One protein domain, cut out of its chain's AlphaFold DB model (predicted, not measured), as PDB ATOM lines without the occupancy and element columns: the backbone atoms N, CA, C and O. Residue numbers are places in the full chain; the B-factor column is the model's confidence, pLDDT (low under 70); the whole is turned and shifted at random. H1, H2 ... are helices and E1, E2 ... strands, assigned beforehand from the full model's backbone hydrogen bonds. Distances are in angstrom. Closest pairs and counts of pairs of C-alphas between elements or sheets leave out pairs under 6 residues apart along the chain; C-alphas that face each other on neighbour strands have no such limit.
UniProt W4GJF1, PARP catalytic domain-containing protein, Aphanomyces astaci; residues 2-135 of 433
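Overview. This is residues 2 to 135 of the 433 residues of the protein "PARP catalytic domain-containing protein" of Aphanomyces astaci (UniProt W4GJF1). A strongly twisted sheet of four antiparallel strands has three helices over one face, while the other face bears no named helix. H2 and H3 make a helical hairpin over the E4 side and the inner strands, H1 covers the E1 side, and a long loop, residues 20 to 45, leads from H1 back to the sheet. The printed part has 134 residues, with three named helices and four named strands in the order H1 E1 E2 E3 E4 H2 H3, and the sheet's order is E1 E2 E3 E4. The class is mixed, helices and strands; the whole is compact, with a radius of gyration of the C-alphas of 15.0 A and spans of 41 by 41 by 24 A.

Arrangement. The strands E1, residues 46 to 52, E2, residues 57 to 63, E3, residues 74 to 80, and E4, residues 88 to 90, form a meander, each strand the antiparallel neighbour of the one before. Within hydrogen-bond range are N 50 and O 59 at 2.8 A for E1 and E2, N 60 and O 77 at 2.8 A for E2 and E3, and N 78 and O 90 at 2.8 A for E3 and E4. H2, residues 97 to 110, is on the sheet over E4 at a height of 6.0 A and runs along the strands; the closest C-alphas of E4 and H2 are those of Phe 88 and Ser 107, 4.6 A apart. H3, residues 117 to 132, is on the same face at a height of 9.2 A, over E2 and only just over E3, with 3 C-alphas. H2 and H3 touch, with C-alphas 102 and 127 closest at 5.2 A, and run opposite ways at a steep tilt of 37 degrees, only just steep. H1, residues 3 to 19, is on that face too, at a height of 10.0 A. Its residues 10 to 14 alone touch residues 117 to 121 of H3, with C-alphas 14 and 117 closest at 5.0 A. H1 and H2 are apart. In H1, H2 and H3 every O i to N i+4 pair is within hydrogen-bond range.

Along the chain. E1 measures 17.8 A from first to last C-alpha, E2 19.3 A, E3 19.7 A and E4 6.8 A. H1 measures 24.3 A, H2 20.1 A and H3 23.0 A. H1 begins at C-alpha 3 (202.813, 133.401, 211.435), E1 at C-alpha 46 (177.189, 141.116, 214.779), and H3 ends at C-alpha 132 (169.316, 134.589, 224.558).

Size, cuts and confidence. The two C-alphas farthest apart are those of Ala 2 and Val 69, at 47.1 A. The printed part has no cut. The link from H1 to E1 is long, with 26 residues, and its C-alphas lie 8 to 26 A from the mean of all C-alphas. The mean pLDDT of the printed part is 79.5; 31 residues are under 70, among them residues 21 to 41 and 132 to 135.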
ATOM      1  N   ALA A   2     206.527 133.610 209.179       42.88
ATOM      2  CA  ALA A   2     205.340 133.098 208.474       42.88
ATOM      3  C   ALA A   2     204.002 133.299 209.235       42.88
ATOM      4  O   ALA A   2     202.987 133.529 208.590       42.88
ATOM      5  N   ASP A   3     204.018 133.320 210.576       60.38
ATOM      6  CA  ASP A   3     202.813 133.401 211.435       60.38
ATOM      7  C   ASP A   3     201.973 134.681 211.254       60.38
ATOM      8  O   ASP A   3     200.750 134.637 211.132       60.38
ATOM      9  N   ASN A   4     202.623 135.846 211.151       74.12
ATOM     10  CA  ASN A   4     201.894 137.119 211.051       74.12
ATOM     11  C   ASN A   4     201.117 137.240 209.734       74.12
ATOM     12  O   ASN A   4     200.060 137.860 209.689       74.12
ATOM     13  N   ALA A   5     201.605 136.627 208.650       83.44
ATOM     14  CA  ALA A   5     200.946 136.728 207.352       83.44
ATOM     15  C   ALA A   5     199.576 136.034 207.341       83.44
ATOM     16  O   ALA A   5     198.652 136.532 206.686       83.44
ATOM     17  N   GLN A   6     199.450 134.916 208.060       86.62
ATOM     18  CA  GLN A   6     198.200 134.176 208.191       86.62
ATOM     19  C   GLN A   6     197.209 134.924 209.079       86.62
ATOM     20  O   GLN A   6     196.098 135.185 208.622       86.62
ATOM     21  N   ILE A   7     197.629 135.369 210.269       88.19
ATOM     22  CA  ILE A   7     196.777 136.154 211.180       88.19
ATOM     23  C   ILE A   7     196.237 137.398 210.477       88.19
ATOM     24  O   ILE A   7     195.032 137.617 210.455       88.19
ATOM     25  N   ASP A   8     197.098 138.175 209.824       89.62
ATOM     26  CA  ASP A   8     196.686 139.376 209.095       89.62
ATOM     27  C   ASP A   8     195.670 139.063 207.981       89.62
ATOM     28  O   ASP A   8     194.786 139.869 207.694       89.62
ATOM     29  N   THR A   9     195.804 137.901 207.330       89.19
ATOM     30  CA  THR A   9     194.876 137.453 206.280       89.19
ATOM     31  C   THR A   9     193.529 137.050 206.873       89.19
ATOM     32  O   THR A   9     192.496 137.458 206.344       89.19
ATOM     33  N   GLU A  10     193.528 136.303 207.976       90.62
ATOM     34  CA  GLU A  10     192.317 135.889 208.691       90.62
ATOM     35  C   GLU A  10     191.599 137.090 209.320       90.62
ATOM     36  O   GLU A  10     190.387 137.222 209.178       90.62
ATOM     37  N   VAL A  11     192.328 138.031 209.925       92.19
ATOM     38  CA  VAL A  11     191.768 139.283 210.456       92.19
ATOM     39  C   VAL A  11     191.157 140.103 209.324       92.19
ATOM     40  O   VAL A  11     189.989 140.483 209.404       92.19
ATOM     41  N   ALA A  12     191.888 140.330 208.227       89.25
ATOM     42  CA  ALA A  12     191.349 141.057 207.079       89.25
ATOM     43  C   ALA A  12     190.110 140.361 206.486       89.25
ATOM     44  O   ALA A  12     189.157 141.030 206.080       89.25
ATOM     45  N   PHE A  13     190.091 139.026 206.456       87.94
ATOM     46  CA  PHE A  13     188.930 138.260 206.017       87.94
ATOM     47  C   PHE A  13     187.740 138.422 206.973       87.94
ATOM     48  O   PHE A  13     186.645 138.726 206.501       87.94
ATOM     49  N   PHE A  14     187.949 138.311 208.288       90.25
ATOM     50  CA  PHE A  14     186.919 138.517 209.310       90.25
ATOM     51  C   PHE A  14     186.297 139.916 209.222       90.25
ATOM     52  O   PHE A  14     185.076 140.044 209.146       90.25
ATOM     53  N   LEU A  15     187.125 140.965 209.147       90.12
ATOM     54  CA  LEU A  15     186.658 142.350 209.034       90.12
ATOM     55  C   LEU A  15     185.821 142.559 207.767       90.12
ATOM     56  O   LEU A  15     184.766 143.182 207.832       90.12
ATOM     57  N   ARG A  16     186.250 142.020 206.617       84.44
ATOM     58  CA  ARG A  16     185.470 142.107 205.367       84.44
ATOM     59  C   ARG A  16     184.160 141.334 205.448       84.44
ATOM     60  O   ARG A  16     183.167 141.785 204.884       84.44
ATOM     61  N   LEU A  17     184.167 140.179 206.112       83.06
ATOM     62  CA  LEU A  17     182.968 139.377 206.312       83.06
ATOM     63  C   LEU A  17     181.940 140.183 207.117       83.06
ATOM     64  O   LEU A  17     180.834 140.388 206.633       83.06
ATOM     65  N   VAL A  18     182.340 140.706 208.281       86.19
ATOM     66  CA  VAL A  18     181.472 141.447 209.207       86.19
ATOM     67  C   VAL A  18     181.051 142.809 208.645       86.19
ATOM     68  O   VAL A  18     179.863 143.065 208.476       86.19
ATOM     69  N   ASN A  19     182.009 143.674 208.309       84.38
ATOM     70  CA  ASN A  19     181.737 145.086 208.014       84.38
ATOM     71  C   ASN A  19     181.118 145.307 206.636       84.38
ATOM     72  O   ASN A  19     180.288 146.191 206.462       84.38
ATOM     73  N   CYS A  20     181.495 144.493 205.652       72.81
ATOM     74  CA  CYS A  20     180.910 144.579 204.318       72.81
ATOM     75  C   CYS A  20     179.757 143.579 204.135       72.81
ATOM     76  O   CYS A  20     179.277 143.436 203.012       72.81
ATOM     77  N   ARG A  21     179.367 142.837 205.194       64.19
ATOM     78  CA  ARG A  21     178.394 141.723 205.171       64.19
ATOM     79  C   ARG A  21     178.584 140.783 203.974       64.19
ATOM     80  O   ARG A  21     177.626 140.292 203.379       64.19
ATOM     81  N   ARG A  22     179.840 140.559 203.578       52.59
ATOM     82  CA  ARG A  22     180.159 139.798 202.370       52.59
ATOM     83  C   ARG A  22     180.026 138.312 202.650       52.59
ATOM     84  O   ARG A  22     180.741 137.771 203.481       52.59
ATOM     85  N   SER A  23     179.222 137.624 201.848       42.84
ATOM     86  CA  SER A  23     179.482 136.215 201.553       42.84
ATOM     87  C   SER A  23     180.737 136.115 200.669       42.84
ATOM     88  O   SER A  23     181.064 137.058 199.944       42.84
ATOM     89  N   ARG A  24     181.422 134.961 200.630       35.31
ATOM     90  CA  ARG A  24     182.552 134.655 199.707       35.31
ATOM     91  C   ARG A  24     182.233 134.845 198.206       35.31
ATOM     92  O   ARG A  24     183.072 134.560 197.361       35.31
ATOM     93  N   ARG A  25     181.021 135.285 197.878       35.78
ATOM     94  CA  ARG A  25     180.320 135.109 196.614       35.78
ATOM     95  C   ARG A  25     180.041 136.407 195.829       35.78
ATOM     96  O   ARG A  25     179.284 136.363 194.873       35.78
ATOM     97  N   GLY A  26     180.651 137.542 196.189       34.84
ATOM     98  CA  GLY A  26     180.731 138.730 195.311       34.84
ATOM     99  C   GLY A  26     179.409 139.417 194.916       34.84
ATOM    100  O   GLY A  26     179.435 140.340 194.110       34.84
ATOM    101  N   ASP A  27     178.278 139.019 195.492       34.91
ATOM    102  CA  ASP A  27     176.961 139.635 195.326       34.91
ATOM    103  C   ASP A  27     176.414 139.992 196.715       34.91
ATOM    104  O   ASP A  27     176.621 139.277 197.698       34.91
ATOM    105  N   TRP A  28     175.782 141.163 196.778       42.69
ATOM    106  CA  TRP A  28     175.213 141.782 197.966       42.69
ATOM    107  C   TRP A  28     174.129 140.955 198.662       42.69
ATOM    108  O   TRP A  28     174.001 141.097 199.869       42.69
ATOM    109  N   ASN A  29     173.382 140.108 197.945       37.12
ATOM    110  CA  ASN A  29     172.245 139.352 198.486       37.12
ATOM    111  C   ASN A  29     172.098 137.917 197.954       37.12
ATOM    112  O   ASN A  29     171.243 137.182 198.443       37.12
ATOM    113  N   SER A  30     172.899 137.468 196.990       31.64
ATOM    114  CA  SER A  30     172.838 136.078 196.544       31.64
ATOM    115  C   SER A  30     174.187 135.471 196.222       31.64
ATOM    116  O   SER A  30     175.231 136.082 196.039       31.64
ATOM    117  N   SER A  31     174.157 134.161 196.290       29.27
ATOM    118  CA  SER A  31     175.299 133.314 196.341       29.27
ATOM    119  C   SER A  31     175.779 132.993 194.907       29.27
ATOM    120  O   SER A  31     175.225 132.091 194.299       29.27
ATOM    121  N   ILE A  32     176.895 133.556 194.422       33.06
ATOM    122  CA  ILE A  32     177.720 132.985 193.329       33.06
ATOM    123  C   ILE A  32     179.073 132.408 193.813       33.06
ATOM    124  O   ILE A  32     180.084 133.089 193.925       33.06
ATOM    125  N   LEU A  33     179.041 131.110 194.134       31.17
ATOM    126  CA  LEU A  33     180.092 130.086 194.012       31.17
ATOM    127  C   LEU A  33     179.334 128.752 194.060       31.17
ATOM    128  O   LEU A  33     179.347 128.049 195.067       31.17
ATOM    129  N   GLU A  34     178.613 128.410 192.992       34.28
ATOM    130  CA  GLU A  34     177.892 127.129 192.877       34.28
ATOM    131  C   GLU A  34     178.813 125.896 192.918       34.28
ATOM    132  O   GLU A  34     178.337 124.770 192.871       34.28
ATOM    133  N   HIS A  35     180.132 126.069 193.034       31.39
ATOM    134  CA  HIS A  35     181.086 124.959 193.090       31.39
ATOM    135  C   HIS A  35     181.535 124.593 194.514       31.39
ATOM    136  O   HIS A  35     182.187 123.571 194.699       31.39
ATOM    137  N   ALA A  36     181.147 125.367 195.534       36.72
ATOM    138  CA  ALA A  36     181.320 124.985 196.933       36.72
ATOM    139  C   ALA A  36     180.059 125.367 197.721       36.72
ATOM    140  O   ALA A  36     179.741 126.544 197.893       36.72
ATOM    141  N   GLN A  37     179.320 124.366 198.188       37.47
ATOM    142  CA  GLN A  37     178.046 124.446 198.916       37.47
ATOM    143  C   GLN A  37     178.161 125.082 200.328       37.47
ATOM    144  O   GLN A  37     177.514 124.638 201.268       37.47
ATOM    145  N   LEU A  38     178.990 126.113 200.518       41.50
ATOM    146  CA  LEU A  38     179.176 126.819 201.789       41.50
ATOM    147  C   LEU A  38     178.464 128.178 201.751       41.50
ATOM    148  O   LEU A  38     178.990 129.164 201.232       41.50
ATOM    149  N   HIS A  39     177.254 128.223 202.313       49.69
ATOM    150  CA  HIS A  39     176.566 129.467 202.655       49.69
ATOM    151  C   HIS A  39     177.184 130.029 203.942       49.69
ATOM    152  O   HIS A  39     176.858 129.586 205.037       49.69
ATOM    153  N   LEU A  40     178.122 130.971 203.806       59.69
ATOM    154  CA  LEU A  40     178.653 131.729 204.942       59.69
ATOM    155  C   LEU A  40     177.761 132.951 205.180       59.69
ATOM    156  O   LEU A  40     177.736 133.858 204.344       59.69
ATOM    157  N   THR A  41     177.044 132.955 206.300       66.12
ATOM    158  CA  THR A  41     176.232 134.073 206.795       66.12
ATOM    159  C   THR A  41     176.871 134.653 208.051       66.12
ATOM    160  O   THR A  41     177.256 133.919 208.961       66.12
ATOM    161  N   VAL A  42     177.000 135.981 208.099       77.25
ATOM    162  CA  VAL A  42     177.371 136.677 209.335       77.25
ATOM    163  C   VAL A  42     176.168 136.625 210.273       77.25
ATOM    164  O   VAL A  42     175.065 136.928 209.820       77.25
ATOM    165  N   PRO A  43     176.342 136.239 211.546       79.75
ATOM    166  CA  PRO A  43     175.255 136.259 212.514       79.75
ATOM    167  C   PRO A  43     174.633 137.652 212.610       79.75
ATOM    168  O   PRO A  43     175.360 138.628 212.779       79.75
ATOM    169  N   ASP A  44     173.301 137.739 212.589       77.56
ATOM    170  CA  ASP A  44     172.569 139.019 212.626       77.56
ATOM    171  C   ASP A  44     172.891 139.878 213.854       77.56
ATOM    172  O   ASP A  44     172.718 141.091 213.834       77.56
ATOM    173  N   ALA A  45     173.357 139.241 214.931       84.25
ATOM    174  CA  ALA A  45     173.772 139.928 216.143       84.25
ATOM    175  C   ALA A  45     175.097 140.684 215.986       84.25
ATOM    176  O   ALA A  45     175.389 141.517 216.828       84.25
ATOM    177  N   ILE A  46     175.923 140.404 214.974       88.00
ATOM    178  CA  ILE A  46     177.189 141.116 214.779       88.00
ATOM    179  C   ILE A  46     176.933 142.350 213.914       88.00
ATOM    180  O   ILE A  46     176.542 142.244 212.752       88.00
ATOM    181  N   GLU A  47     177.190 143.528 214.476       85.62
ATOM    182  CA  GLU A  47     176.950 144.807 213.804       85.62
ATOM    183  C   GLU A  47     178.212 145.342 213.121       85.62
ATOM    184  O   GLU A  47     178.145 145.857 212.004       85.62
ATOM    185  N   ARG A  48     179.366 145.216 213.786       89.31
ATOM    186  CA  ARG A  48     180.638 145.797 213.341       89.31
ATOM    187  C   ARG A  48     181.824 145.072 213.969       89.31
ATOM    188  O   ARG A  48     181.718 144.557 215.077       89.31
ATOM    189  N   ALA A  49     182.968 145.096 213.288       93.62
ATOM    190  CA  ALA A  49     184.257 144.729 213.855       93.62
ATOM    191  C   ALA A  49     185.341 145.781 213.565       93.62
ATOM    192  O   ALA A  49     185.373 146.381 212.489       93.62
ATOM    193  N   VAL A  50     186.259 145.983 214.508       94.81
ATOM    194  CA  VAL A  50     187.392 146.909 214.404       94.81
ATOM    195  C   VAL A  50     188.661 146.191 214.846       94.81
ATOM    196  O   VAL A  50     188.722 145.601 215.913       94.81
ATOM    197  N   TRP A  51     189.697 146.244 214.023       95.38
ATOM    198  CA  TRP A  51     191.043 145.808 214.359       95.38
ATOM    199  C   TRP A  51     191.908 146.952 214.892       95.38
ATOM    200  O   TRP A  51     191.970 148.038 214.304       95.38
ATOM    201  N   SER A  52     192.633 146.655 215.969       93.50
ATOM    202  CA  SER A  52     193.694 147.480 216.536       93.50
ATOM    203  C   SER A  52     195.035 146.761 216.407       93.50
ATOM    204  O   SER A  52     195.314 145.800 217.125       93.50
ATOM    205  N   THR A  53     195.907 147.263 215.529       89.50
ATOM    206  CA  THR A  53     197.275 146.738 215.369       89.50
ATOM    207  C   THR A  53     198.097 146.902 216.651       89.50
ATOM    208  O   THR A  53     198.881 146.021 216.991       89.50
ATOM    209  N   ALA A  54     197.904 148.005 217.385       90.50
ATOM    210  CA  ALA A  54     198.682 148.319 218.586       90.50
ATOM    211  C   ALA A  54     198.456 147.306 219.713       90.50
ATOM    212  O   ALA A  54     199.390 146.951 220.427       90.50
ATOM    213  N   THR A  55     197.219 146.831 219.858       91.31
ATOM    214  CA  THR A  55     196.848 145.872 220.901       91.31
ATOM    215  C   THR A  55     196.672 144.459 220.364       91.31
ATOM    216  O   THR A  55     196.453 143.562 221.157       91.31
ATOM    217  N   SER A  56     196.777 144.238 219.048       92.69
ATOM    218  CA  SER A  56     196.438 142.958 218.404       92.69
ATOM    219  C   SER A  56     195.052 142.445 218.824       92.69
ATOM    220  O   SER A  56     194.875 141.274 219.166       92.69
ATOM    221  N   THR A  57     194.072 143.350 218.834       95.25
ATOM    222  CA  THR A  57     192.707 143.081 219.304       95.25
ATOM    223  C   THR A  57     191.706 143.321 218.185       95.25
ATOM    224  O   THR A  57     191.759 144.354 217.516       95.25
ATOM    225  N   VAL A  58     190.769 142.388 218.018       96.12
ATOM    226  CA  VAL A  58     189.530 142.606 217.266       96.12
ATOM    227  C   VAL A  58     188.438 142.987 218.262       96.12
ATOM    228  O   VAL A  58     188.058 142.178 219.103       96.12
ATOM    229  N   GLU A  59     187.929 144.205 218.173       96.56
ATOM    230  CA  GLU A  59     186.717 144.635 218.864       96.56
ATOM    231  C   GLU A  59     185.505 144.309 217.993       96.56
ATOM    232  O   GLU A  59     185.522 144.551 216.785       96.56
ATOM    233  N   VAL A  60     184.466 143.723 218.579       95.81
ATOM    234  CA  VAL A  60     183.242 143.324 217.888       95.81
ATOM    235  C   VAL A  60     182.047 143.909 218.621       95.81
ATOM    236  O   VAL A  60     181.757 143.525 219.754       95.81
ATOM    237  N   THR A  61     181.314 144.774 217.928       93.69
ATOM    238  CA  THR A  61     180.039 145.301 218.400       93.69
ATOM    239  C   THR A  61     178.955 144.262 218.128       93.69
ATOM    240  O   THR A  61     178.698 143.911 216.969       93.69
ATOM    241  N   ILE A  62     178.292 143.791 219.182       92.19
ATOM    242  CA  ILE A  62     177.140 142.895 219.083       92.19
ATOM    243  C   ILE A  62     175.851 143.607 219.497       92.19
ATOM    244  O   ILE A  62     175.840 144.396 220.434       92.19
ATOM    245  N   ASN A  63     174.753 143.300 218.817       88.69
ATOM    246  CA  ASN A  63     173.409 143.700 219.192       88.69
ATOM    247  C   ASN A  63     172.690 142.520 219.857       88.69
ATOM    248  O   ASN A  63     172.319 141.536 219.209       88.69
ATOM    249  N   LEU A  64     172.487 142.630 221.167       87.25
ATOM    250  CA  LEU A  64     171.760 141.641 221.959       87.25
ATOM    251  C   LEU A  64     170.241 141.730 221.757       87.25
ATOM    252  O   LEU A  64     169.526 140.772 222.042       87.25
ATOM    253  N   ASN A  65     169.738 142.840 221.210       81.00
ATOM    254  CA  ASN A  65     168.333 142.989 220.856       81.00
ATOM    255  C   ASN A  65     168.107 142.672 219.372       81.00
ATOM    256  O   ASN A  65     168.302 143.513 218.496       81.00
ATOM    257  N   ARG A  66     167.657 141.446 219.084       68.50
ATOM    258  CA  ARG A  66     167.380 140.990 217.708       68.50
ATOM    259  C   ARG A  66     166.021 141.437 217.163       68.50
ATOM    260  O   ARG A  66     165.657 141.058 216.052       68.50
ATOM    261  N   SER A  67     165.249 142.204 217.932       73.06
ATOM    262  CA  SER A  67     163.977 142.739 217.457       73.06
ATOM    263  C   SER A  67     164.216 143.742 216.333       73.06
ATOM    264  O   SER A  67     164.937 144.721 216.502       73.06
ATOM    265  N   THR A  68     163.544 143.549 215.200       67.38
ATOM    266  CA  THR A  68     163.496 144.561 214.140       67.38
ATOM    267  C   THR A  68     162.598 145.737 214.511       67.38
ATOM    268  O   THR A  68     162.558 146.706 213.771       67.38
ATOM    269  N   VAL A  69     161.888 145.689 215.640       72.25
ATOM    270  CA  VAL A  69     160.930 146.722 216.064       72.25
ATOM    271  C   VAL A  69     161.455 147.545 217.246       72.25
ATOM    272  O   VAL A  69     160.946 148.633 217.499       72.25
ATOM    273  N   ALA A  70     162.479 147.062 217.956       80.50
ATOM    274  CA  ALA A  70     163.048 147.731 219.123       80.50
ATOM    275  C   ALA A  70     164.483 148.209 218.869       80.50
ATOM    276  O   ALA A  70     165.203 147.655 218.040       80.50
ATOM    277  N   LEU A  71     164.898 149.236 219.613       86.75
ATOM    278  CA  LEU A  71     166.231 149.836 219.521       86.75
ATOM    279  C   LEU A  71     167.346 148.845 219.892       86.75
ATOM    280  O   LEU A  71     167.139 147.986 220.755       86.75
ATOM    281  N   PRO A  72     168.537 148.969 219.276       86.50
ATOM    282  CA  PRO A  72     169.617 148.021 219.500       86.50
ATOM    283  C   PRO A  72     170.156 148.112 220.933       86.50
ATOM    284  O   PRO A  72     170.383 149.206 221.462       86.50
ATOM    285  N   LEU A  73     170.417 146.949 221.530       88.12
ATOM    286  CA  LEU A  73     171.159 146.816 222.783       88.12
ATOM    287  C   LEU A  73     172.588 146.415 222.426       88.12
ATOM    288  O   LEU A  73     172.875 145.235 222.229       88.12
ATOM    289  N   LEU A  74     173.449 147.419 222.260       90.31
ATOM    290  CA  LEU A  74     174.821 147.226 221.803       90.31
ATOM    291  C   LEU A  74     175.759 146.907 222.965       90.31
ATOM    292  O   LEU A  74     175.751 147.610 223.973       90.31
ATOM    293  N   GLU A  75     176.601 145.902 222.771       93.00
ATOM    294  CA  GLU A  75     177.698 145.530 223.661       93.00
ATOM    295  C   GLU A  75     178.984 145.374 222.846       93.00
ATOM    296  O   GLU A  75     178.947 144.985 221.677       93.00
ATOM    297  N   GLU A  76     180.123 145.662 223.466       95.19
ATOM    298  CA  GLU A  76     181.438 145.558 222.831       95.19
ATOM    299  C   GLU A  76     182.204 144.363 223.400       95.19
ATOM    300  O   GLU A  76     182.447 144.275 224.606       95.19
ATOM    301  N   LEU A  77     182.598 143.445 222.519       97.19
ATOM    302  CA  LEU A  77     183.461 142.311 222.835       97.19
ATOM    303  C   LEU A  77     184.878 142.587 222.335       97.19
ATOM    304  O   LEU A  77     185.059 143.003 221.196       97.19
ATOM    305  N   SER A  78     185.897 142.303 223.138       97.62
ATOM    306  CA  SER A  78     187.301 142.458 222.748       97.62
ATOM    307  C   SER A  78     187.983 141.099 222.649       97.62
ATOM    308  O   SER A  78     188.113 140.396 223.646       97.62
ATOM    309  N   ILE A  79     188.451 140.725 221.460       96.38
ATOM    310  CA  ILE A  79     189.164 139.470 221.205       96.38
ATOM    311  C   ILE A  79     190.642 139.774 220.994       96.38
ATOM    312  O   ILE A  79     191.031 140.306 219.955       96.38
ATOM    313  N   PHE A  80     191.470 139.432 221.975       94.94
ATOM    314  CA  PHE A  80     192.920 139.566 221.870       94.94
ATOM    315  C   PHE A  80     193.510 138.353 221.152       94.94
ATOM    316  O   PHE A  80     193.202 137.210 221.498       94.94
ATOM    317  N   ILE A  81     194.366 138.607 220.160       92.19
ATOM    318  CA  ILE A  81     194.998 137.595 219.309       92.19
ATOM    319  C   ILE A  81     196.522 137.674 219.512       92.19
ATOM    320  O   ILE A  81     197.220 138.354 218.758       92.19
ATOM    321  N   PRO A  82     197.066 137.027 220.560       88.06
ATOM    322  CA  PRO A  82     198.504 137.001 220.792       88.06
ATOM    323  C   PRO A  82     199.220 136.072 219.808       88.06
ATOM    324  O   PRO A  82     198.678 135.062 219.376       88.06
ATOM    325  N   GLN A  83     200.497 136.349 219.539       80.19
ATOM    326  CA  GLN A  83     201.336 135.495 218.683       80.19
ATOM    327  C   GLN A  83     201.707 134.147 219.324       80.19
ATOM    328  O   GLN A  83     202.103 133.223 218.627       80.19
ATOM    329  N   THR A  84     201.656 134.034 220.654       81.25
ATOM    330  CA  THR A  84     202.247 132.900 221.392       81.25
ATOM    331  C   THR A  84     201.237 132.065 222.175       81.25
ATOM    332  O   THR A  84     201.631 131.124 222.862       81.25
ATOM    333  N   ARG A  85     199.947 132.418 222.134       84.69
ATOM    334  CA  ARG A  85     198.879 131.758 222.899       84.69
ATOM    335  C   ARG A  85     197.584 131.730 222.098       84.69
ATOM    336  O   ARG A  85     197.463 132.415 221.087       84.69
ATOM    337  N   SER A  86     196.615 130.954 222.572       87.56
ATOM    338  CA  SER A  86     195.267 130.966 222.017       87.56
ATOM    339  C   SER A  86     194.622 132.352 222.171       87.56
ATOM    340  O   SER A  86     194.850 133.027 223.186       87.56
ATOM    341  N   PRO A  87     193.807 132.785 221.195       92.50
ATOM    342  CA  PRO A  87     192.986 133.975 221.344       92.50
ATOM    343  C   PRO A  87     192.031 133.846 222.532       92.50
ATOM    344  O   PRO A  87     191.570 132.752 222.854       92.50
ATOM    345  N   PHE A  88     191.693 134.969 223.158       93.38
ATOM    346  CA  PHE A  88     190.658 135.006 224.189       93.38
ATOM    347  C   PHE A  88     189.834 136.285 224.094       93.38
ATOM    348  O   PHE A  88     190.293 137.310 223.587       93.38
ATOM    349  N   CYS A  89     188.601 136.209 224.583       96.69
ATOM    350  CA  CYS A  89     187.627 137.286 224.557       96.69
ATOM    351  C   CYS A  89     187.413 137.853 225.963       96.69
ATOM    352  O   CYS A  89     187.228 137.116 226.930       96.69
ATOM    353  N   TYR A  90     187.384 139.172 226.071       96.31
ATOM    354  CA  TYR A  90     187.081 139.905 227.292       96.31
ATOM    355  C   TYR A  90     186.134 141.069 226.986       96.31
ATOM    356  O   TYR A  90     185.858 141.378 225.828       96.31
ATOM    357  N   VAL A  91     185.603 141.687 228.036       96.88
ATOM    358  CA  VAL A  91     184.707 142.849 227.964       96.88
ATOM    359  C   VAL A  91     185.159 143.904 228.965       96.88
ATOM    360  O   VAL A  91     185.983 143.624 229.842       96.88
ATOM    361  N   SER A  92     184.636 145.125 228.842       94.44
ATOM    362  CA  SER A  92     184.901 146.173 229.828       94.44
ATOM    363  C   SER A  92     184.279 145.829 231.188       94.44
ATOM    364  O   SER A  92     183.328 145.055 231.287       94.44
ATOM    365  N   SER A  93     184.784 146.448 232.258       91.44
ATOM    366  CA  SER A  93     184.239 146.270 233.612       91.44
ATOM    367  C   SER A  93     182.811 146.801 233.780       91.44
ATOM    368  O   SER A  93     182.157 146.481 234.769       91.44
ATOM    369  N   THR A  94     182.333 147.616 232.838       90.50
ATOM    370  CA  THR A  94     180.981 148.186 232.825       90.50
ATOM    371  C   THR A  94     180.025 147.426 231.907       90.50
ATOM    372  O   THR A  94     178.871 147.833 231.786       90.50
ATOM    373  N   ALA A  95     180.496 146.382 231.219       89.88
ATOM    374  CA  ALA A  95     179.674 145.581 230.322       89.88
ATOM    375  C   ALA A  95     178.610 144.794 231.099       89.88
ATOM    376  O   ALA A  95     178.773 144.488 232.285       89.88
ATOM    377  N   SER A  96     177.513 144.436 230.430       90.38
ATOM    378  CA  SER A  96     176.467 143.639 231.072       90.38
ATOM    379  C   SER A  96     176.950 142.239 231.467       90.38
ATOM    380  O   SER A  96     177.870 141.665 230.878       90.38
ATOM    381  N   HIS A  97     176.260 141.631 232.438       90.81
ATOM    382  CA  HIS A  97     176.479 140.226 232.798       90.81
ATOM    383  C   HIS A  97     176.321 139.285 231.593       90.81
ATOM    384  O   HIS A  97     177.055 138.303 231.485       90.81
ATOM    385  N   THR A  98     175.412 139.606 230.667       90.75
ATOM    386  CA  THR A  98     175.223 138.856 229.422       90.75
ATOM    387  C   THR A  98     176.454 138.950 228.525       90.75
ATOM    388  O   THR A  98     176.950 137.922 228.072       90.75
ATOM    389  N   ALA A  99     176.999 140.152 228.311       92.75
ATOM    390  CA  ALA A  99     178.224 140.333 227.533       92.75
ATOM    391  C   ALA A  99     179.416 139.586 228.157       92.75
ATOM    392  O   ALA A  99     180.165 138.910 227.448       92.75
ATOM    393  N   ALA A 100     179.553 139.625 229.487       94.31
ATOM    394  CA  ALA A 100     180.590 138.880 230.204       94.31
ATOM    395  C   ALA A 100     180.448 137.354 230.032       94.31
ATOM    396  O   ALA A 100     181.443 136.665 229.789       94.31
ATOM    397  N   ALA A 101     179.223 136.822 230.099       94.25
ATOM    398  CA  ALA A 101     178.952 135.404 229.860       94.25
ATOM    399  C   ALA A 101     179.275 134.988 228.414       94.25
ATOM    400  O   ALA A 101     179.910 133.953 228.197       94.25
ATOM    401  N   ILE A 102     178.911 135.821 227.431       95.06
ATOM    402  CA  ILE A 102     179.242 135.611 226.014       95.06
ATOM    403  C   ILE A 102     180.763 135.576 225.819       95.06
ATOM    404  O   ILE A 102     181.276 134.651 225.191       95.06
ATOM    405  N   ALA A 103     181.501 136.529 226.391       96.00
ATOM    406  CA  ALA A 103     182.957 136.581 226.278       96.00
ATOM    407  C   ALA A 103     183.648 135.355 226.897       96.00
ATOM    408  O   ALA A 103     184.587 134.807 226.313       96.00
ATOM    409  N   HIS A 104     183.151 134.872 228.038       95.06
ATOM    410  CA  HIS A 104     183.633 133.632 228.643       95.06
ATOM    411  C   HIS A 104     183.378 132.418 227.731       95.06
ATOM    412  O   HIS A 104     184.282 131.617 227.490       95.06
ATOM    413  N   ALA A 105     182.170 132.300 227.167       94.75
ATOM    414  CA  ALA A 105     181.816 131.214 226.252       94.75
ATOM    415  C   ALA A 105     182.649 131.236 224.957       94.75
ATOM    416  O   ALA A 105     183.066 130.180 224.479       94.75
ATOM    417  N   ILE A 106     182.929 132.423 224.408       94.88
ATOM    418  CA  ILE A 106     183.821 132.585 223.253       94.88
ATOM    419  C   ILE A 106     185.238 132.143 223.618       94.88
ATOM    420  O   ILE A 106     185.817 131.346 222.887       94.88
ATOM    421  N   SER A 107     185.780 132.606 224.750       94.44
ATOM    422  CA  SER A 107     187.136 132.243 225.188       94.44
ATOM    423  C   SER A 107     187.314 130.734 225.293       94.44
ATOM    424  O   SER A 107     188.257 130.204 224.719       94.44
ATOM    425  N   SER A 108     186.355 130.036 225.914       92.00
ATOM    426  CA  SER A 108     186.386 128.575 226.029       92.00
ATOM    427  C   SER A 108     186.386 127.865 224.667       92.00
ATOM    428  O   SER A 108     187.056 126.853 224.483       92.00
ATOM    429  N   LYS A 109     185.690 128.417 223.664       91.00
ATOM    430  CA  LYS A 109     185.668 127.872 222.292       91.00
ATOM    431  C   LYS A 109     186.937 128.171 221.491       91.00
ATOM    432  O   LYS A 109     187.174 127.502 220.488       91.00
ATOM    433  N   LEU A 110     187.726 129.165 221.899       89.50
ATOM    434  CA  LEU A 110     188.983 129.555 221.250       89.50
ATOM    435  C   LEU A 110     190.219 128.893 221.887       89.50
ATOM    436  O   LEU A 110     191.324 129.084 221.390       89.50
ATOM    437  N   GLU A 111     190.053 128.083 222.943       81.94
ATOM    438  CA  GLU A 111     191.148 127.387 223.647       81.94
ATOM    439  C   GLU A 111     191.952 126.436 222.741       81.94
ATOM    440  O   GLU A 111     193.127 126.171 223.003       81.94
ATOM    441  N   SER A 112     191.355 125.941 221.651       65.75
ATOM    442  CA  SER A 112     192.008 125.025 220.715       65.75
ATOM    443  C   SER A 112     192.533 125.741 219.461       65.75
ATOM    444  O   SER A 112     191.804 125.896 218.484       65.75
ATOM    445  N   SER A 113     193.840 126.010 219.440       64.44
ATOM    446  CA  SER A 113     194.655 126.281 218.234       64.44
ATOM    447  C   SER A 113     194.419 127.608 217.485       64.44
ATOM    448  O   SER A 113     193.519 128.379 217.793       64.44
ATOM    449  N   GLU A 114     195.321 127.850 216.525       80.75
ATOM    450  CA  GLU A 114     195.467 128.971 215.579       80.75
ATOM    451  C   GLU A 114     194.210 129.816 215.283       80.75
ATOM    452  O   GLU A 114     193.110 129.303 215.076       80.75
ATOM    453  N   PHE A 115     194.386 131.140 215.209       87.44
ATOM    454  CA  PHE A 115     193.294 132.061 214.900       87.44
ATOM    455  C   PHE A 115     192.749 131.839 213.482       87.44
ATOM    456  O   PHE A 115     193.456 132.041 212.496       87.44
ATOM    457  N   LEU A 116     191.460 131.503 213.396       89.62
ATOM    458  CA  LEU A 116     190.707 131.393 212.148       89.62
ATOM    459  C   LEU A 116     189.433 132.237 212.237       89.62
ATOM    460  O   LEU A 116     188.644 132.103 213.179       89.62
ATOM    461  N   ALA A 117     189.182 133.056 211.216       89.44
ATOM    462  CA  ALA A 117     188.046 133.973 211.170       89.44
ATOM    463  C   ALA A 117     186.699 133.255 211.317       89.44
ATOM    464  O   ALA A 117     185.804 133.725 212.019       89.44
ATOM    465  N   LEU A 118     186.547 132.102 210.657       88.62
ATOM    466  CA  LEU A 118     185.303 131.330 210.684       88.62
ATOM    467  C   LEU A 118     185.063 130.658 212.039       88.62
ATOM    468  O   LEU A 118     183.915 130.552 212.466       88.62
ATOM    469  N   THR A 119     186.129 130.250 212.731       90.62
ATOM    470  CA  THR A 119     186.035 129.713 214.094       90.62
ATOM    471  C   THR A 119     185.559 130.795 215.053       90.62
ATOM    472  O   THR A 119     184.626 130.550 215.815       90.62
ATOM    473  N   LEU A 120     186.119 132.009 214.961       91.88
ATOM    474  CA  LEU A 120     185.659 133.150 215.756       91.88
ATOM    475  C   LEU A 120     184.191 133.487 215.460       91.88
ATOM    476  O   LEU A 120     183.395 133.628 216.385       91.88
ATOM    477  N   LEU A 121     183.812 133.570 214.183       91.00
ATOM    478  CA  LEU A 121     182.437 133.870 213.781       91.00
ATOM    479  C   LEU A 121     181.437 132.860 214.361       91.00
ATOM    480  O   LEU A 121     180.419 133.246 214.934       91.00
ATOM    481  N   ASN A 122     181.746 131.566 214.245       90.06
ATOM    482  CA  ASN A 122     180.921 130.495 214.789       90.06
ATOM    483  C   ASN A 122     180.896 130.513 216.328       90.06
ATOM    484  O   ASN A 122     179.851 130.268 216.926       90.06
ATOM    485  N   ALA A 123     182.017 130.836 216.984       92.44
ATOM    486  CA  ALA A 123     182.070 130.967 218.437       92.44
ATOM    487  C   ALA A 123     181.158 132.097 218.940       92.44
ATOM    488  O   ALA A 123     180.398 131.874 219.885       92.44
ATOM    489  N   ILE A 124     181.178 133.261 218.279       92.69
ATOM    490  CA  ILE A 124     180.291 134.389 218.596       92.69
ATOM    491  C   ILE A 124     178.826 133.989 218.388       92.69
ATOM    492  O   ILE A 124     178.011 134.183 219.286       92.69
ATOM    493  N   ASP A 125     178.485 133.385 217.245       89.94
ATOM    494  CA  ASP A 125     177.105 132.976 216.953       89.94
ATOM    495  C   ASP A 125     176.544 132.019 218.014       89.94
ATOM    496  O   ASP A 125     175.453 132.227 218.545       89.94
ATOM    497  N   GLN A 126     177.318 130.986 218.357       90.44
ATOM    498  CA  GLN A 126     176.927 129.998 219.357       90.44
ATOM    499  C   GLN A 126     176.789 130.623 220.748       90.44
ATOM    500  O   GLN A 126     175.811 130.336 221.436       90.44
ATOM    501  N   ALA A 127     177.727 131.483 221.153       92.31
ATOM    502  CA  ALA A 127     177.688 132.137 222.458       92.31
ATOM    503  C   ALA A 127     176.476 133.074 222.594       92.31
ATOM    504  O   ALA A 127     175.757 133.009 223.588       92.31
ATOM    505  N   VAL A 128     176.183 133.886 221.570       89.69
ATOM    506  CA  VAL A 128     175.009 134.776 221.584       89.69
ATOM    507  C   VAL A 128     173.707 133.968 221.615       89.69
ATOM    508  O   VAL A 128     172.794 134.307 222.364       89.69
ATOM    509  N   LYS A 129     173.607 132.883 220.833       87.69
ATOM    510  CA  LYS A 129     172.418 132.013 220.831       87.69
ATOM    511  C   LYS A 129     172.166 131.372 222.198       87.69
ATOM    512  O   LYS A 129     171.020 131.317 222.616       87.69
ATOM    513  N   GLN A 130     173.216 130.946 222.901       86.50
ATOM    514  CA  GLN A 130     173.105 130.316 224.222       86.50
ATOM    515  C   GLN A 130     172.623 131.274 225.322       86.50
ATOM    516  O   GLN A 130     171.914 130.850 226.227       86.50
ATOM    517  N   CYS A 131     172.988 132.558 225.264       78.88
ATOM    518  CA  CYS A 131     172.595 133.530 226.290       78.88
ATOM    519  C   CYS A 131     171.175 134.096 226.103       78.88
ATOM    520  O   CYS A 131     170.572 134.589 227.063       78.88
ATOM    521  N   ASN A 132     170.626 134.022 224.888       64.88
ATOM    522  CA  ASN A 132     169.316 134.589 224.558       64.88
ATOM    523  C   ASN A 132     168.135 133.859 225.210       64.88
ATOM    524  O   ASN A 132     167.113 134.496 225.457       64.88
ATOM    525  N   ASP A 133     168.288 132.587 225.582       53.81
ATOM    526  CA  ASP A 133     167.238 131.814 226.266       53.81
ATOM    527  C   ASP A 133     166.928 132.342 227.690       53.81
ATOM    528  O   ASP A 133     166.003 131.873 228.352       53.81
ATOM    529  N   THR A 134     167.672 133.354 228.160       50.22
ATOM    530  CA  THR A 134     167.622 133.898 229.528       50.22
ATOM    531  C   THR A 134     167.382 135.412 229.635       50.22
ATOM    532  O   THR A 134     167.363 135.936 230.751       50.22
ATOM    533  N   MET A 135     167.201 136.157 228.534       55.91
ATOM    534  CA  MET A 135     167.129 137.628 228.614       55.91
ATOM    535  C   MET A 135     165.761 138.155 229.079       55.91
ATOM    536  O   MET A 135     164.725 137.909 228.464       55.91
TER     537      MET A 135